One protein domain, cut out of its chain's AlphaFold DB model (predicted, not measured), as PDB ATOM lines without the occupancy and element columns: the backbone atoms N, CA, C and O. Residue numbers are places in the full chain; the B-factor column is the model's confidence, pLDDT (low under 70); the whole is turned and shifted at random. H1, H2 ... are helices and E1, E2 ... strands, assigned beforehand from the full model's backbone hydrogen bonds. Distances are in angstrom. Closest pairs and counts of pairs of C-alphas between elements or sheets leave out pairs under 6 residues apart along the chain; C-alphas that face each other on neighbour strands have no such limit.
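What this domain is: This is residues 16 to 133 of the 136 residues of an uncharacterized protein of Lentisphaerae bacterium (UniProt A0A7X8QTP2). Little here is regular: a small four-stranded sheet, grazed by H1 near E3, and a long loop, residues 68 to 124, that runs out beyond the sheet and back to E4. The 118 printed residues give E1, E2, H1, E3, E4; the mixed sheet runs E3, E2, E1, E4. The class is mixed, with 41 residues in named elements; E2, H1, E3 form a strand-helix-strand unit, parallel strands with a helix between, its crossover right-handed. It is only just loose, close to compact (radius of gyration of the C-alphas 16.7 A), spanning 54 by 32 by 23 A.

How they stand to each other: Look at the antiparallel hairpin of E1, residues 16 to 22, and E2, residues 28 to 34: N 19 and O 31 are 2.8 A apart. E4, residues 125 to 132, is antiparallel to E1, with N 18 and O 129 2.8 A apart. E3, residues 63 to 67, is parallel to E2, with N 64 and O 30 2.8 A apart. H1, residues 41 to 54, only grazes the sheet; its closest C-alpha to E3 is Arg 48, 6.6 A from Leu 63. In H1, 9 of 10 O i to N i+4 pairs are within hydrogen-bond range.

Where its parts are: Find C-alpha 16 at (8.146, 44.846, -8.296), where E1 begins; E4, 22.9 A long from first to last C-alpha, ends with C-alpha 132 at (6.291, 41.668, -13.409).

The domain as a whole: The printed part has no cut; E3 to E4 is a long link. Residues 78 to 79 and 89 to 133 are under pLDDT 70.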
ATOM      1  N   ALA A  16       8.108  44.610  -9.725       88.75
ATOM      2  CA  ALA A  16       8.146  44.846  -8.296       88.75
ATOM      3  C   ALA A  16       8.884  43.665  -7.657       88.75
ATOM      4  O   ALA A  16       8.470  42.507  -7.773       88.75
ATOM      5  N   THR A  17      10.007  43.953  -7.004       92.06
ATOM      6  CA  THR A  17      10.773  42.966  -6.244       92.06
ATOM      7  C   THR A  17      10.445  43.116  -4.769       92.06
ATOM      8  O   THR A  17      10.792  44.128  -4.169       92.06
ATOM      9  N   ALA A  18       9.815  42.104  -4.180       92.81
ATOM     10  CA  ALA A  18       9.543  42.036  -2.755       92.81
ATOM     11  C   ALA A  18      10.622  41.226  -2.023       92.81
ATOM     12  O   ALA A  18      11.046  40.161  -2.477       92.81
ATOM     13  N   LEU A  19      11.031  41.733  -0.869       95.31
ATOM     14  CA  LEU A  19      11.902  41.100   0.103       95.31
ATOM     15  C   LEU A  19      11.132  40.971   1.417       95.31
ATOM     16  O   LEU A  19      10.837  41.982   2.050       95.31
ATOM     17  N   ALA A  20      10.821  39.745   1.828       94.06
ATOM     18  CA  ALA A  20      10.258  39.470   3.146       94.06
ATOM     19  C   ALA A  20      11.371  39.089   4.126       94.06
ATOM     20  O   ALA A  20      12.242  38.278   3.791       94.06
ATOM     21  N   LEU A  21      11.326  39.683   5.316       93.25
ATOM     22  CA  LEU A  21      12.264  39.491   6.414       93.25
ATOM     23  C   LEU A  21      11.498  39.054   7.662       93.25
ATOM     24  O   LEU A  21      10.449  39.613   7.980       93.25
ATOM     25  N   GLU A  22      12.063  38.093   8.383       94.12
ATOM     26  CA  GLU A  22      11.564  37.629   9.678       94.12
ATOM     27  C   GLU A  22      12.631  37.849  10.755       94.12
ATOM     28  O   GLU A  22      13.777  37.410  10.611       94.12
ATOM     29  N   GLY A  23      12.250  38.565  11.812       91.56
ATOM     30  CA  GLY A  23      13.069  38.812  12.988       91.56
ATOM     31  C   GLY A  23      13.059  37.638  13.980       91.56
ATOM     32  O   GLY A  23      12.180  36.780  13.920       91.56
ATOM     33  N   PRO A  24      14.011  37.592  14.931       91.06
ATOM     34  CA  PRO A  24      14.091  36.524  15.937       91.06
ATOM     35  C   PRO A  24      12.873  36.435  16.872       91.06
ATOM     36  O   PRO A  24      12.624  35.393  17.467       91.06
ATOM     37  N   ASP A  25      12.137  37.534  17.016       90.94
ATOM     38  CA  ASP A  25      10.910  37.680  17.801       90.94
ATOM     39  C   ASP A  25       9.638  37.327  17.005       90.94
ATOM     40  O   ASP A  25       8.528  37.475  17.515       90.94
ATOM     41  N   GLY A  26       9.786  36.876  15.754       88.31
ATOM     42  CA  GLY A  26       8.675  36.615  14.839       88.31
ATOM     43  C   GLY A  26       8.113  37.874  14.173       88.31
ATOM     44  O   GLY A  26       7.102  37.795  13.474       88.31
ATOM     45  N   THR A  27       8.745  39.040  14.354       92.25
ATOM     46  CA  THR A  27       8.331  40.265  13.663       92.25
ATOM     47  C   THR A  27       8.632  40.160  12.169       92.25
ATOM     48  O   THR A  27       9.756  39.864  11.762       92.25
ATOM     49  N   HIS A  28       7.639  40.464  11.333       93.94
ATOM     50  CA  HIS A  28       7.801  40.510   9.881       93.94
ATOM     51  C   HIS A  28       8.001  41.937   9.372       93.94
ATOM     52  O   HIS A  28       7.339  42.872   9.832       93.94
ATOM     53  N   ALA A  29       8.866  42.079   8.369       96.25
ATOM     54  CA  ALA A  29       9.010  43.284   7.563       96.25
ATOM     55  C   ALA A  29       9.050  42.921   6.077       96.25
ATOM     56  O   ALA A  29       9.579  41.876   5.693       96.25
ATOM     57  N   ILE A  30       8.482  43.782   5.237       96.50
ATOM     58  CA  ILE A  30       8.467  43.598   3.787       96.50
ATOM     59  C   ILE A  30       9.032  44.857   3.144       96.50
ATOM     60  O   ILE A  30       8.622  45.969   3.471       96.50
ATOM     61  N   TRP A  31       9.952  44.688   2.201       97.19
ATOM     62  CA  TRP A  31      10.430  45.765   1.346       97.19
ATOM     63  C   TRP A  31      10.114  45.459  -0.113       97.19
ATOM     64  O   TRP A  31      10.522  44.426  -0.631       97.19
ATOM     65  N   ILE A  32       9.398  46.359  -0.779       95.56
ATOM     66  CA  ILE A  32       9.102  46.289  -2.206       95.56
ATOM     67  C   ILE A  32       9.915  47.358  -2.939       95.56
ATOM     68  O   ILE A  32       9.774  48.546  -2.662       95.56
ATOM     69  N   SER A  33      10.748  46.943  -3.891       95.31
ATOM     70  CA  SER A  33      11.421  47.832  -4.841       95.31
ATOM     71  C   SER A  33      10.718  47.769  -6.193       95.31
ATOM     72  O   SER A  33      10.659  46.701  -6.800       95.31
ATOM     73  N   CYS A  34      10.215  48.906  -6.668       92.69
ATOM     74  CA  CYS A  34       9.474  49.028  -7.922       92.69
ATOM     75  C   CYS A  34      10.300  49.738  -9.001       92.69
ATOM     76  O   CYS A  34      10.899  50.790  -8.745       92.69
ATOM     77  N   ASP A  35      10.263  49.219 -10.227       92.06
ATOM     78  CA  ASP A  35      10.905  49.816 -11.404       92.06
ATOM     79  C   ASP A  35      10.090  50.987 -11.977       92.06
ATOM     80  O   ASP A  35       9.593  50.941 -13.099       92.06
ATOM     81  N   ILE A  36       9.933  52.045 -11.179       89.88
ATOM     82  CA  ILE A  36       9.189  53.270 -11.511       89.88
ATOM     83  C   ILE A  36       9.959  54.523 -11.067       89.88
ATOM     84  O   ILE A  36      10.929  54.437 -10.308       89.88
ATOM     85  N   LEU A  37       9.532  55.698 -11.539       91.06
ATOM     86  CA  LEU A  37      10.125  56.987 -11.168       91.06
ATOM     87  C   LEU A  37       9.834  57.323  -9.700       91.06
ATOM     88  O   LEU A  37      10.730  57.575  -8.898       91.06
ATOM     89  N   ASN A  38       8.555  57.360  -9.362       88.75
ATOM     90  CA  ASN A  38       8.039  57.694  -8.049       88.75
ATOM     91  C   ASN A  38       6.679  57.020  -7.867       88.75
ATOM     92  O   ASN A  38       6.097  56.504  -8.824       88.75
ATOM     93  N   ILE A  39       6.194  57.024  -6.632       88.50
ATOM     94  CA  ILE A  39       4.883  56.498  -6.278       88.50
ATOM     95  C   ILE A  39       4.164  57.519  -5.384       88.50
ATOM     96  O   ILE A  39       4.781  58.029  -4.443       88.50
ATOM     97  N   PRO A  40       2.910  57.883  -5.696       89.38
ATOM     98  CA  PRO A  40       2.086  58.720  -4.828       89.38
ATOM     99  C   PRO A  40       1.852  58.085  -3.447       89.38
ATOM    100  O   PRO A  40       1.822  56.860  -3.316       89.38
ATOM    101  N   LEU A  41       1.707  58.912  -2.405       89.75
ATOM    102  CA  LEU A  41       1.563  58.426  -1.026       89.75
ATOM    103  C   LEU A  41       0.255  57.660  -0.805       89.75
ATOM    104  O   LEU A  41       0.282  56.604  -0.182       89.75
ATOM    105  N   ASP A  42      -0.845  58.140  -1.377       88.62
ATOM    106  CA  ASP A  42      -2.147  57.465  -1.385       88.62
ATOM    107  C   ASP A  42      -2.049  56.054  -1.981       88.62
ATOM    108  O   ASP A  42      -2.490  55.092  -1.358       88.62
ATOM    109  N   VAL A  43      -1.351  55.893  -3.108       87.12
ATOM    110  CA  VAL A  43      -1.089  54.570  -3.695       87.12
ATOM    111  C   VAL A  43      -0.254  53.699  -2.748       87.12
ATOM    112  O   VAL A  43      -0.510  52.502  -2.620       87.12
ATOM    113  N   THR A  44       0.745  54.260  -2.054       91.12
ATOM    114  CA  THR A  44       1.504  53.471  -1.063       91.12
ATOM    115  C   THR A  44       0.655  53.033   0.124       91.12
ATOM    116  O   THR A  44       0.867  51.932   0.631       91.12
ATOM    117  N   ASP A  45      -0.301  53.854   0.550       92.50
ATOM    118  CA  ASP A  45      -1.213  53.532   1.645       92.50
ATOM    119  C   ASP A  45      -2.225  52.461   1.219       92.50
ATOM    120  O   ASP A  45      -2.382  51.466   1.925       92.50
ATOM    121  N   GLU A  46      -2.775  52.549   0.004       90.44
ATOM    122  CA  GLU A  46      -3.609  51.487  -0.575       90.44
ATOM    123  C   GLU A  46      -2.871  50.141  -0.643       90.44
ATOM    124  O   GLU A  46      -3.435  49.093  -0.319       90.44
ATOM    125  N   ILE A  47      -1.590  50.144  -1.030       91.50
ATOM    126  CA  ILE A  47      -0.773  48.924  -1.058       91.50
ATOM    127  C   ILE A  47      -0.573  48.374   0.361       91.50
ATOM    128  O   ILE A  47      -0.657  47.158   0.557       91.50
ATOM    129  N   ARG A  48      -0.321  49.235   1.358       94.00
ATOM    130  CA  ARG A  48      -0.192  48.820   2.766       94.00
ATOM    131  C   ARG A  48      -1.463  48.149   3.265       94.00
ATOM    132  O   ARG A  48      -1.376  47.055   3.828       94.00
ATOM    133  N   ASP A  49      -2.613  48.753   2.998       92.62
ATOM    134  CA  ASP A  49      -3.914  48.219   3.393       92.62
ATOM    135  C   ASP A  49      -4.202  46.884   2.691       92.62
ATOM    136  O   ASP A  49      -4.588  45.903   3.334       92.62
ATOM    137  N   ALA A  50      -3.921  46.794   1.387       91.06
ATOM    138  CA  ALA A  50      -4.107  45.571   0.611       91.06
ATOM    139  C   ALA A  50      -3.211  44.412   1.083       91.06
ATOM    140  O   ALA A  50      -3.629  43.251   1.043       91.06
ATOM    141  N   VAL A  51      -1.981  44.697   1.523       91.44
ATOM    142  CA  VAL A  51      -1.069  43.687   2.083       91.44
ATOM    143  C   VAL A  51      -1.520  43.263   3.480       91.44
ATOM    144  O   VAL A  51      -1.601  42.063   3.746       91.44
ATOM    145  N   ALA A  52      -1.866  44.213   4.353       91.62
ATOM    146  CA  ALA A  52      -2.340  43.923   5.707       91.62
ATOM    147  C   ALA A  52      -3.632  43.088   5.703       91.62
ATOM    148  O   ALA A  52      -3.777  42.170   6.507       91.62
ATOM    149  N   ALA A  53      -4.533  43.327   4.744       92.56
ATOM    150  CA  ALA A  53      -5.743  42.525   4.567       92.56
ATOM    151  C   ALA A  53      -5.463  41.063   4.158       92.56
ATOM    152  O   ALA A  53      -6.282  40.183   4.418       92.56
ATOM    153  N   LYS A  54      -4.322  40.787   3.511       91.94
ATOM    154  CA  LYS A  54      -3.937  39.440   3.047       91.94
ATOM    155  C   LYS A  54      -3.085  38.671   4.053       91.94
ATOM    156  O   LYS A  54      -3.055  37.444   4.001       91.94
ATOM    157  N   ILE A  55      -2.374  39.369   4.936       92.12
ATOM    158  CA  ILE A  55      -1.439  38.770   5.891       92.12
ATOM    159  C   ILE A  55      -1.929  39.071   7.306       92.12
ATOM    160  O   ILE A  55      -1.674  40.140   7.860       92.12
ATOM    161  N   ASN A  56      -2.633  38.109   7.904       90.31
ATOM    162  CA  ASN A  56      -3.192  38.258   9.245       90.31
ATOM    163  C   ASN A  56      -2.101  38.597  10.277       90.31
ATOM    164  O   ASN A  56      -1.092  37.900  10.372       90.31
ATOM    165  N   GLY A  57      -2.322  39.655  11.059       90.75
ATOM    166  CA  GLY A  57      -1.380  40.117  12.084       90.75
ATOM    167  C   GLY A  57      -0.160  40.884  11.555       90.75
ATOM    168  O   GLY A  57       0.696  41.263  12.352       90.75
ATOM    169  N   PHE A  58      -0.056  41.144  10.246       95.00
ATOM    170  CA  PHE A  58       1.015  41.980   9.704       95.00
ATOM    171  C   PHE A  58       0.796  43.456  10.050       95.00
ATOM    172  O   PHE A  58      -0.274  44.014   9.808       95.00
ATOM    173  N   ASN A  59       1.830  44.111  10.584       95.56
ATOM    174  CA  ASN A  59       1.799  45.548  10.830       95.56
ATOM    175  C   ASN A  59       2.099  46.310   9.522       95.56
ATOM    176  O   ASN A  59       3.240  46.251   9.056       95.56
ATOM    177  N   PRO A  60       1.155  47.088   8.953       94.62
ATOM    178  CA  PRO A  60       1.375  47.823   7.702       94.62
ATOM    179  C   PRO A  60       2.533  48.830   7.780       94.62
ATOM    180  O   PRO A  60       3.137  49.158   6.760       94.62
ATOM    181  N   LYS A  61       2.909  49.282   8.985       95.94
ATOM    182  CA  LYS A  61       4.076  50.157   9.187       95.94
ATOM    183  C   LYS A  61       5.412  49.462   8.911       95.94
ATOM    184  O   LYS A  61       6.423  50.141   8.783       95.94
ATOM    185  N   HIS A  62       5.431  48.132   8.826       96.88
ATOM    186  CA  HIS A  62       6.622  47.350   8.489       96.88
ATOM    187  C   HIS A  62       6.724  47.056   6.981       96.88
ATOM    188  O   HIS A  62       7.577  46.270   6.565       96.88
ATOM    189  N   LEU A  63       5.865  47.674   6.158       96.81
ATOM    190  CA  LEU A  63       5.962  47.649   4.703       96.81
ATOM    191  C   LEU A  63       6.672  48.907   4.184       96.81
ATOM    192  O   LEU A  63       6.129  50.017   4.212       96.81
ATOM    193  N   LEU A  64       7.878  48.707   3.659       96.75
ATOM    194  CA  LEU A  64       8.638  49.711   2.922       96.75
ATOM    195  C   LEU A  64       8.385  49.546   1.421       96.75
ATOM    196  O   LEU A  64       8.476  48.441   0.890       96.75
ATOM    197  N   ILE A  65       8.130  50.649   0.726       96.38
ATOM    198  CA  ILE A  65       8.018  50.680  -0.736       96.38
ATOM    199  C   ILE A  65       9.016  51.718  -1.243       96.38
ATOM    200  O   ILE A  65       9.019  52.853  -0.771       96.38
ATOM    201  N   SER A  66       9.876  51.328  -2.179       95.69
ATOM    202  CA  SER A  66      10.851  52.206  -2.823       95.69
ATOM    203  C   SER A  66      10.740  52.133  -4.338       95.69
ATOM    204  O   SER A  66      10.275  51.143  -4.902       95.69
ATOM    205  N   CYS A  67      11.237  53.166  -5.005       94.44
ATOM    206  CA  CYS A  67      11.312  53.229  -6.457       94.44
ATOM    207  C   CYS A  67      12.779  53.256  -6.886       94.44
ATOM    208  O   CYS A  67      13.595  53.906  -6.231       94.44
ATOM    209  N   THR A  68      13.120  52.593  -7.991       94.88
ATOM    210  CA  THR A  68      14.476  52.674  -8.569       94.88
ATOM    211  C   THR A  68      14.766  54.029  -9.214       94.88
ATOM    212  O   THR A  68      15.903  54.302  -9.589       94.88
ATOM    213  N   HIS A  69      13.748  54.888  -9.319       94.06
ATOM    214  CA  HIS A  69      13.812  56.203  -9.941       94.06
ATOM    215  C   HIS A  69      14.154  56.142 -11.436       94.06
ATOM    216  O   HIS A  69      14.857  56.991 -11.983       94.06
ATOM    217  N   THR A  70      13.646  55.116 -12.121       88.69
ATOM    218  CA  THR A  70      13.788  54.998 -13.573       88.69
ATOM    219  C   THR A  70      12.866  55.986 -14.289       88.69
ATOM    220  O   THR A  70      11.673  56.071 -14.007       88.69
ATOM    221  N   HIS A  71      13.401  56.705 -15.275       88.94
ATOM    222  CA  HIS A  71      12.628  57.604 -16.146       88.94
ATOM    223  C   HIS A  71      11.901  56.859 -17.272       88.94
ATOM    224  O   HIS A  71      11.411  57.479 -18.216       88.94
ATOM    225  N   ASN A  72      11.877  55.528 -17.180       85.50
ATOM    226  CA  ASN A  72      11.539  54.650 -18.291       85.50
ATOM    227  C   ASN A  72      10.253  53.858 -18.066       85.50
ATOM    228  O   ASN A  72       9.987  52.851 -18.721       85.50
ATOM    229  N   ALA A  73       9.521  54.272 -17.045       85.12
ATOM    230  CA  ALA A  73       8.272  53.689 -16.634       85.12
ATOM    231  C   ALA A  73       7.140  54.689 -16.899       85.12
ATOM    232  O   ALA A  73       7.386  55.896 -17.026       85.12
ATOM    233  N   PRO A  74       5.887  54.215 -16.950       80.56
ATOM    234  CA  PRO A  74       4.725  55.088 -16.878       80.56
ATOM    235  C   PRO A  74       4.766  55.972 -15.623       80.56
ATOM    236  O   PRO A  74       5.342  55.604 -14.599       80.56
ATOM    237  N   ASN A  75       4.137  57.144 -15.703       79.44
ATOM    238  CA  ASN A  75       4.050  58.088 -14.592       79.44
ATOM    239  C   ASN A  75       2.614  58.165 -14.049       79.44
ATOM    240  O   ASN A  75       1.660  57.904 -14.778       79.44
ATOM    241  N   PHE A  76       2.472  58.549 -12.779       77.50
ATOM    242  CA  PHE A  76       1.178  58.640 -12.091       77.50
ATOM    243  C   PHE A  76       0.465  59.990 -12.258       77.50
ATOM    244  O   PHE A  76      -0.715  60.099 -11.934       77.50
ATOM    245  N   TYR A  77       1.153  61.028 -12.741       74.62
ATOM    246  CA  TYR A  77       0.680  62.410 -12.636       74.62
ATOM    247  C   TYR A  77       0.178  62.954 -13.972       74.62
ATOM    248  O   TYR A  77       0.947  63.181 -14.905       74.62
ATOM    249  N   LEU A  78      -1.122  63.245 -14.040       69.19
ATOM    250  CA  LEU A  78      -1.707  64.006 -15.144       69.19
ATOM    251  C   LEU A  78      -1.179  65.446 -15.155       69.19
ATOM    252  O   LEU A  78      -1.004  66.060 -14.106       69.19
ATOM    253  N   GLY A  79      -0.962  65.997 -16.351       69.31
ATOM    254  CA  GLY A  79      -0.601  67.407 -16.536       69.31
ATOM    255  C   GLY A  79       0.869  67.753 -16.280       69.31
ATOM    256  O   GLY A  79       1.234  68.919 -16.395       69.31
ATOM    257  N   LEU A  80       1.724  66.770 -15.972       72.56
ATOM    258  CA  LEU A  80       3.175  66.987 -15.878       72.56
ATOM    259  C   LEU A  80       3.818  67.243 -17.254       72.56
ATOM    260  O   LEU A  80       4.829  67.936 -17.360       72.56
ATOM    261  N   PHE A  81       3.213  66.688 -18.301       73.62
ATOM    262  CA  PHE A  81       3.598  66.850 -19.698       73.62
ATOM    263  C   PHE A  81       2.417  67.422 -20.494       73.62
ATOM    264  O   PHE A  81       1.280  67.382 -20.002       73.62
ATOM    265  N   PRO A  82       2.656  67.957 -21.708       77.00
ATOM    266  CA  PRO A  82       1.587  68.262 -22.651       77.00
ATOM    267  C   PRO A  82       0.648  67.068 -22.833       77.00
ATOM    268  O   PRO A  82       0.996  65.929 -22.533       77.00
ATOM    269  N   THR A  83      -0.569  67.329 -23.301       76.38
ATOM    270  CA  THR A  83      -1.510  66.246 -23.578       76.38
ATOM    271  C   THR A  83      -0.915  65.345 -24.659       76.38
ATOM    272  O   THR A  83      -0.704  65.824 -25.778       76.38
ATOM    273  N   PRO A  84      -0.641  64.067 -24.347       74.06
ATOM    274  CA  PRO A  84      -0.048  63.171 -25.316       74.06
ATOM    275  C   PRO A  84      -1.105  62.812 -26.376       74.06
ATOM    276  O   PRO A  84      -2.311  62.959 -26.131       74.06
ATOM    277  N   PRO A  85      -0.692  62.351 -27.564       77.50
ATOM    278  CA  PRO A  85      -1.626  61.981 -28.613       77.50
ATOM    279  C   PRO A  85      -2.505  60.789 -28.172       77.50
ATOM    280  O   PRO A  85      -2.104  60.034 -27.281       77.50
ATOM    281  N   PRO A  86      -3.712  60.609 -28.744       75.62
ATOM    282  CA  PRO A  86      -4.709  59.656 -28.239       75.62
ATOM    283  C   PRO A  86      -4.236  58.197 -28.125       75.62
ATOM    284  O   PRO A  86      -4.777  57.434 -27.327       75.62
ATOM    285  N   GLU A  87      -3.246  57.799 -28.922       74.25
ATOM    286  CA  GLU A  87      -2.629  56.470 -28.931       74.25
ATOM    287  C   GLU A  87      -1.613  56.233 -27.802       74.25
ATOM    288  O   GLU A  87      -1.196  55.095 -27.564       74.25
ATOM    289  N   ALA A  88      -1.183  57.289 -27.114       72.75
ATOM    290  CA  ALA A  88      -0.195  57.209 -26.052       72.75
ATOM    291  C   ALA A  88      -0.837  56.866 -24.702       72.75
ATOM    292  O   ALA A  88      -1.957  57.263 -24.375       72.75
ATOM    293  N   ILE A  89      -0.086  56.142 -23.871       69.12
ATOM    294  CA  ILE A  89      -0.527  55.805 -22.516       69.12
ATOM    295  C   ILE A  89      -0.543  57.081 -21.675       69.12
ATOM    296  O   ILE A  89       0.488  57.719 -21.469       69.12
ATOM    297  N   THR A  90      -1.716  57.417 -21.150       67.06
ATOM    298  CA  THR A  90      -1.895  58.520 -20.205       67.06
ATOM    299  C   THR A  90      -1.860  58.022 -18.759       67.06
ATOM    300  O   THR A  90      -2.211  56.868 -18.495       67.06
ATOM    301  N   PRO A  91      -1.519  58.894 -17.796       62.28
ATOM    302  CA  PRO A  91      -1.591  58.587 -16.368       62.28
ATOM    303  C   PRO A  91      -2.975  58.093 -15.903       62.28
ATOM    304  O   PRO A  91      -3.073  57.221 -15.048       62.28
ATOM    305  N   THR A  92      -4.059  58.543 -16.546       56.81
ATOM    306  CA  THR A  92      -5.430  58.027 -16.354       56.81
ATOM    307  C   THR A  92      -5.579  56.535 -16.670       56.81
ATOM    308  O   THR A  92      -6.450  55.871 -16.116       56.81
ATOM    309  N   GLY A  93      -4.741  55.991 -17.556       52.28
ATOM    310  CA  GLY A  93      -4.685  54.559 -17.851       52.28
ATOM    311  C   GLY A  93      -3.933  53.736 -16.798       52.28
ATOM    312  O   GLY A  93      -4.057  52.514 -16.799       52.28
ATOM    313  N   VAL A  94      -3.176  54.382 -15.899       50.12
ATOM    314  CA  VAL A  94      -2.387  53.731 -14.833       50.12
ATOM    315  C   VAL A  94      -2.867  54.069 -13.416       50.12
ATOM    316  O   VAL A  94      -2.415  53.443 -12.463       50.12
ATOM    317  N   SER A  95      -3.809  55.001 -13.252       40.16
ATOM    318  CA  SER A  95      -4.229  55.539 -11.951       40.16
ATOM    319  C   SER A  95      -5.299  54.721 -11.200       40.16
ATOM    320  O   SER A  95      -6.051  55.305 -10.428       40.16
ATOM    321  N   HIS A  96      -5.428  53.397 -11.407       36.94
ATOM    322  CA  HIS A  96      -6.354  52.575 -10.595       36.94
ATOM    323  C   HIS A  96      -6.046  51.054 -10.580       36.94
ATOM    324  O   HIS A  96      -5.507  50.485 -11.536       36.94
ATOM    325  N   PRO A  97      -6.520  50.320  -9.556       36.62
ATOM    326  CA  PRO A  97      -5.804  49.966  -8.331       36.62
ATOM    327  C   PRO A  97      -4.942  48.684  -8.432       36.62
ATOM    328  O   PRO A  97      -4.319  48.295  -7.456       36.62
ATOM    329  N   VAL A  98      -4.888  47.991  -9.580       40.34
ATOM    330  CA  VAL A  98      -4.079  46.751  -9.756       40.34
ATOM    331  C   VAL A  98      -3.479  46.642 -11.176       40.34
ATOM    332  O   VAL A  98      -3.108  45.565 -11.608       40.34
ATOM    333  N   CYS A  99      -3.349  47.734 -11.945       47.97
ATOM    334  CA  CYS A  99      -2.856  47.667 -13.338       47.97
ATOM    335  C   CYS A  99      -3.747  46.771 -14.240       47.97
ATOM    336  O   CYS A  99      -3.347  45.720 -14.736       47.97
ATOM    337  N   ARG A 100      -5.015  47.167 -14.430       35.12
ATOM    338  CA  ARG A 100      -6.009  46.392 -15.203       35.12
ATOM    339  C   ARG A 100      -5.641  46.243 -16.708       35.12
ATOM    340  O   ARG A 100      -4.973  47.100 -17.281       35.12
ATOM    341  N   PRO A 101      -6.133  45.190 -17.397       32.03
ATOM    342  CA  PRO A 101      -5.365  44.246 -18.240       32.03
ATOM    343  C   PRO A 101      -4.952  44.694 -19.656       32.03
ATOM    344  O   PRO A 101      -4.765  43.855 -20.535       32.03
ATOM    345  N   ARG A 102      -4.844  45.993 -19.944       31.31
ATOM    346  CA  ARG A 102      -4.629  46.489 -21.323       31.31
ATOM    347  C   ARG A 102      -3.162  46.811 -21.643       31.31
ATOM    348  O   ARG A 102      -2.877  47.586 -22.548       31.31
ATOM    349  N   TYR A 103      -2.224  46.226 -20.902       42.34
ATOM    350  CA  TYR A 103      -0.784  46.475 -21.025       42.34
ATOM    351  C   TYR A 103      -0.109  45.481 -21.985       42.34
ATOM    352  O   TYR A 103       0.755  44.709 -21.586       42.34
ATOM    353  N   GLN A 104      -0.522  45.435 -23.255       39.25
ATOM    354  CA  GLN A 104       0.164  44.580 -24.240       39.25
ATOM    355  C   GLN A 104       0.642  45.297 -25.505       39.25
ATOM    356  O   GLN A 104       1.383  44.690 -26.270       39.25
ATOM    357  N   SER A 105       0.304  46.571 -25.747       34.19
ATOM    358  CA  SER A 105       0.591  47.139 -27.077       34.19
ATOM    359  C   SER A 105       0.815  48.646 -27.168       34.19
ATOM    360  O   SER A 105       0.703  49.192 -28.265       34.19
ATOM    361  N   SER A 106       1.118  49.353 -26.079       33.72
ATOM    362  CA  SER A 106       1.296  50.807 -26.174       33.72
ATOM    363  C   SER A 106       2.465  51.327 -25.367       33.72
ATOM    364  O   SER A 106       2.949  50.648 -24.460       33.72
ATOM    365  N   PRO A 107       2.992  52.496 -25.740       32.66
ATOM    366  CA  PRO A 107       4.417  52.600 -25.631       32.66
ATOM    367  C   PRO A 107       4.856  53.683 -24.605       32.66
ATOM    368  O   PRO A 107       4.596  54.871 -24.773       32.66
ATOM    369  N   ALA A 108       5.578  53.263 -23.538       45.66
ATOM    370  CA  ALA A 108       6.082  54.068 -22.384       45.66
ATOM    371  C   ALA A 108       7.595  54.484 -22.369       45.66
ATOM    372  O   ALA A 108       8.461  53.683 -22.717       45.66
ATOM    373  N   ILE A 109       7.886  55.765 -22.086       37.66
ATOM    374  CA  ILE A 109       9.187  56.492 -22.186       37.66
ATOM    375  C   ILE A 109      10.393  55.653 -21.732       37.66
ATOM    376  O   ILE A 109      10.204  54.846 -20.848       37.66
ATOM    377  N   MET A 110      11.612  55.805 -22.296       36.84
ATOM    378  CA  MET A 110      12.748  54.885 -22.018       36.84
ATOM    379  C   MET A 110      14.159  55.510 -21.877       36.84
ATOM    380  O   MET A 110      14.401  56.628 -22.328       36.84
ATOM    381  N   GLY A 111      15.098  54.722 -21.332       32.91
ATOM    382  CA  GLY A 111      16.490  54.935 -20.889       32.91
ATOM    383  C   GLY A 111      17.088  53.553 -20.489       32.91
ATOM    384  O   GLY A 111      16.366  52.559 -20.493       32.91
ATOM    385  N   LYS A 112      18.396  53.416 -20.230       30.52
ATOM    386  CA  LYS A 112      19.109  52.114 -20.367       30.52
ATOM    387  C   LYS A 112      19.298  51.271 -19.071       30.52
ATOM    388  O   LYS A 112      19.423  51.877 -18.012       30.52
ATOM    389  N   PRO A 113      19.419  49.917 -19.153       31.64
ATOM    390  CA  PRO A 113      19.478  48.995 -17.999       31.64
ATOM    391  C   PRO A 113      20.886  48.457 -17.645       31.64
ATOM    392  O   PRO A 113      21.801  48.487 -18.478       31.64
ATOM    393  N   HIS A 114      21.059  47.930 -16.416       27.89
ATOM    394  CA  HIS A 114      22.231  47.153 -15.946       27.89
ATOM    395  C   HIS A 114      21.786  45.988 -15.020       27.89
ATOM    396  O   HIS A 114      20.923  46.174 -14.169       27.89
ATOM    397  N   ASN A 115      22.405  44.805 -15.147       32.25
ATOM    398  CA  ASN A 115      22.003  43.520 -14.531       32.25
ATOM    399  C   ASN A 115      22.798  43.161 -13.242       32.25
ATOM    400  O   ASN A 115      24.012  43.387 -13.220       32.25
ATOM    401  N   ARG A 116      22.184  42.525 -12.212       34.62
ATOM    402  CA  ARG A 116      22.922  41.740 -11.181       34.62
ATOM    403  C   ARG A 116      22.093  40.729 -10.344       34.62
ATOM    404  O   ARG A 116      20.943  40.960  -9.982       34.62
ATOM    405  N   THR A 117      22.758  39.620  -9.998       34.62
ATOM    406  CA  THR A 117      22.345  38.401  -9.265       34.62
ATOM    407  C   THR A 117      22.438  38.496  -7.720       34.62
ATOM    408  O   THR A 117      23.147  39.347  -7.189       34.62
ATOM    409  N   SER A 118      21.730  37.616  -6.982       35.81
ATOM    410  CA  SER A 118      21.548  37.618  -5.504       35.81
ATOM    411  C   SER A 118      22.448  36.645  -4.703       35.81
ATOM    412  O   SER A 118      22.766  35.563  -5.190       35.81
ATOM    413  N   ARG A 119      22.772  36.986  -3.436       28.92
ATOM    414  CA  ARG A 119      23.391  36.128  -2.386       28.92
ATOM    415  C   ARG A 119      22.587  36.227  -1.063       28.92
ATOM    416  O   ARG A 119      22.002  37.282  -0.837       28.92
ATOM    417  N   PRO A 120      22.570  35.200  -0.188       32.09
ATOM    418  CA  PRO A 120      21.867  35.243   1.103       32.09
ATOM    419  C   PRO A 120      22.710  35.876   2.232       32.09
ATOM    420  O   PRO A 120      23.923  35.668   2.293       32.09
ATOM    421  N   CYS A 121      22.061  36.616   3.140       33.84
ATOM    422  CA  CYS A 121      22.647  37.188   4.363       33.84
ATOM    423  C   CYS A 121      22.208  36.373   5.597       33.84
ATOM    424  O   CYS A 121      21.060  35.945   5.683       33.84
ATOM    425  N   ALA A 122      23.133  36.128   6.527       36.16
ATOM    426  CA  ALA A 122      22.966  35.215   7.660       36.16
ATOM    427  C   ALA A 122      21.970  35.720   8.725       36.16
ATOM    428  O   ALA A 122      22.014  36.884   9.110       36.16
ATOM    429  N   GLY A 123      21.126  34.817   9.239       43.62
ATOM    430  CA  GLY A 123      20.286  35.024  10.431       43.62
ATOM    431  C   GLY A 123      18.844  35.472  10.171       43.62
ATOM    432  O   GLY A 123      17.988  35.260  11.022       43.62
ATOM    433  N   THR A 124      18.551  36.009   8.990       46.56
ATOM    434  CA  THR A 124      17.204  36.440   8.598       46.56
ATOM    435  C   THR A 124      16.691  35.532   7.491       46.56
ATOM    436  O   THR A 124      17.356  35.371   6.463       46.56
ATOM    437  N   ARG A 125      15.503  34.937   7.667       53.19
ATOM    438  CA  ARG A 125      14.819  34.288   6.542       53.19
ATOM    439  C   ARG A 125      14.431  35.377   5.550       53.19
ATOM    440  O   ARG A 125      13.608  36.235   5.840       53.19
ATOM    441  N   CYS A 126      15.121  35.363   4.418       39.28
ATOM    442  CA  CYS A 126      15.013  36.332   3.344       39.28
ATOM    443  C   CYS A 126      14.362  35.628   2.157       39.28
ATOM    444  O   CYS A 126      14.959  34.735   1.551       39.28
ATOM    445  N   HIS A 127      13.130  36.014   1.842       62.62
ATOM    446  CA  HIS A 127      12.431  35.524   0.659       62.62
ATOM    447  C   HIS A 127      12.353  36.653  -0.362       62.62
ATOM    448  O   HIS A 127      11.770  37.700  -0.089       62.62
ATOM    449  N   ARG A 128      12.958  36.436  -1.535       56.84
ATOM    450  CA  ARG A 128      12.878  37.355  -2.673       56.84
ATOM    451  C   ARG A 128      11.819  36.856  -3.647       56.84
ATOM    452  O   ARG A 128      11.953  35.755  -4.176       56.84
ATOM    453  N   LEU A 129      10.824  37.687  -3.925       59.19
ATOM    454  CA  LEU A 129       9.855  37.476  -4.994       59.19
ATOM    455  C   LEU A 129      10.020  38.595  -6.021       59.19
ATOM    456  O   LEU A 129      10.043  39.765  -5.657       59.19
ATOM    457  N   VAL A 130      10.136  38.245  -7.297       51.28
ATOM    458  CA  VAL A 130      10.118  39.215  -8.396       51.28
ATOM    459  C   VAL A 130       8.851  38.948  -9.184       51.28
ATOM    460  O   VAL A 130       8.695  37.853  -9.718       51.28
ATOM    461  N   SER A 131       7.952  39.928  -9.236       46.66
ATOM    462  CA  SER A 131       6.775  39.854 -10.094       46.66
ATOM    463  C   SER A 131       6.859  40.943 -11.157       46.66
ATOM    464  O   SER A 131       7.117  42.102 -10.812       46.66
ATOM    465  N   PRO A 132       6.625  40.631 -12.443       46.94
ATOM    466  CA  PRO A 132       6.291  41.668 -13.409       46.94
ATOM    467  C   PRO A 132       5.048  42.398 -12.895       46.94
ATOM    468  O   PRO A 132       4.083  41.766 -12.461       46.94
ATOM    469  N   CYS A 133       5.068  43.728 -12.929       37.44
ATOM    470  CA  CYS A 133       3.978  44.542 -12.382       37.44
ATOM    471  C   CYS A 133       2.658  44.398 -13.183       37.44
ATOM    472  O   CYS A 133       1.648  44.984 -12.807       37.44
TER     473      CYS A 133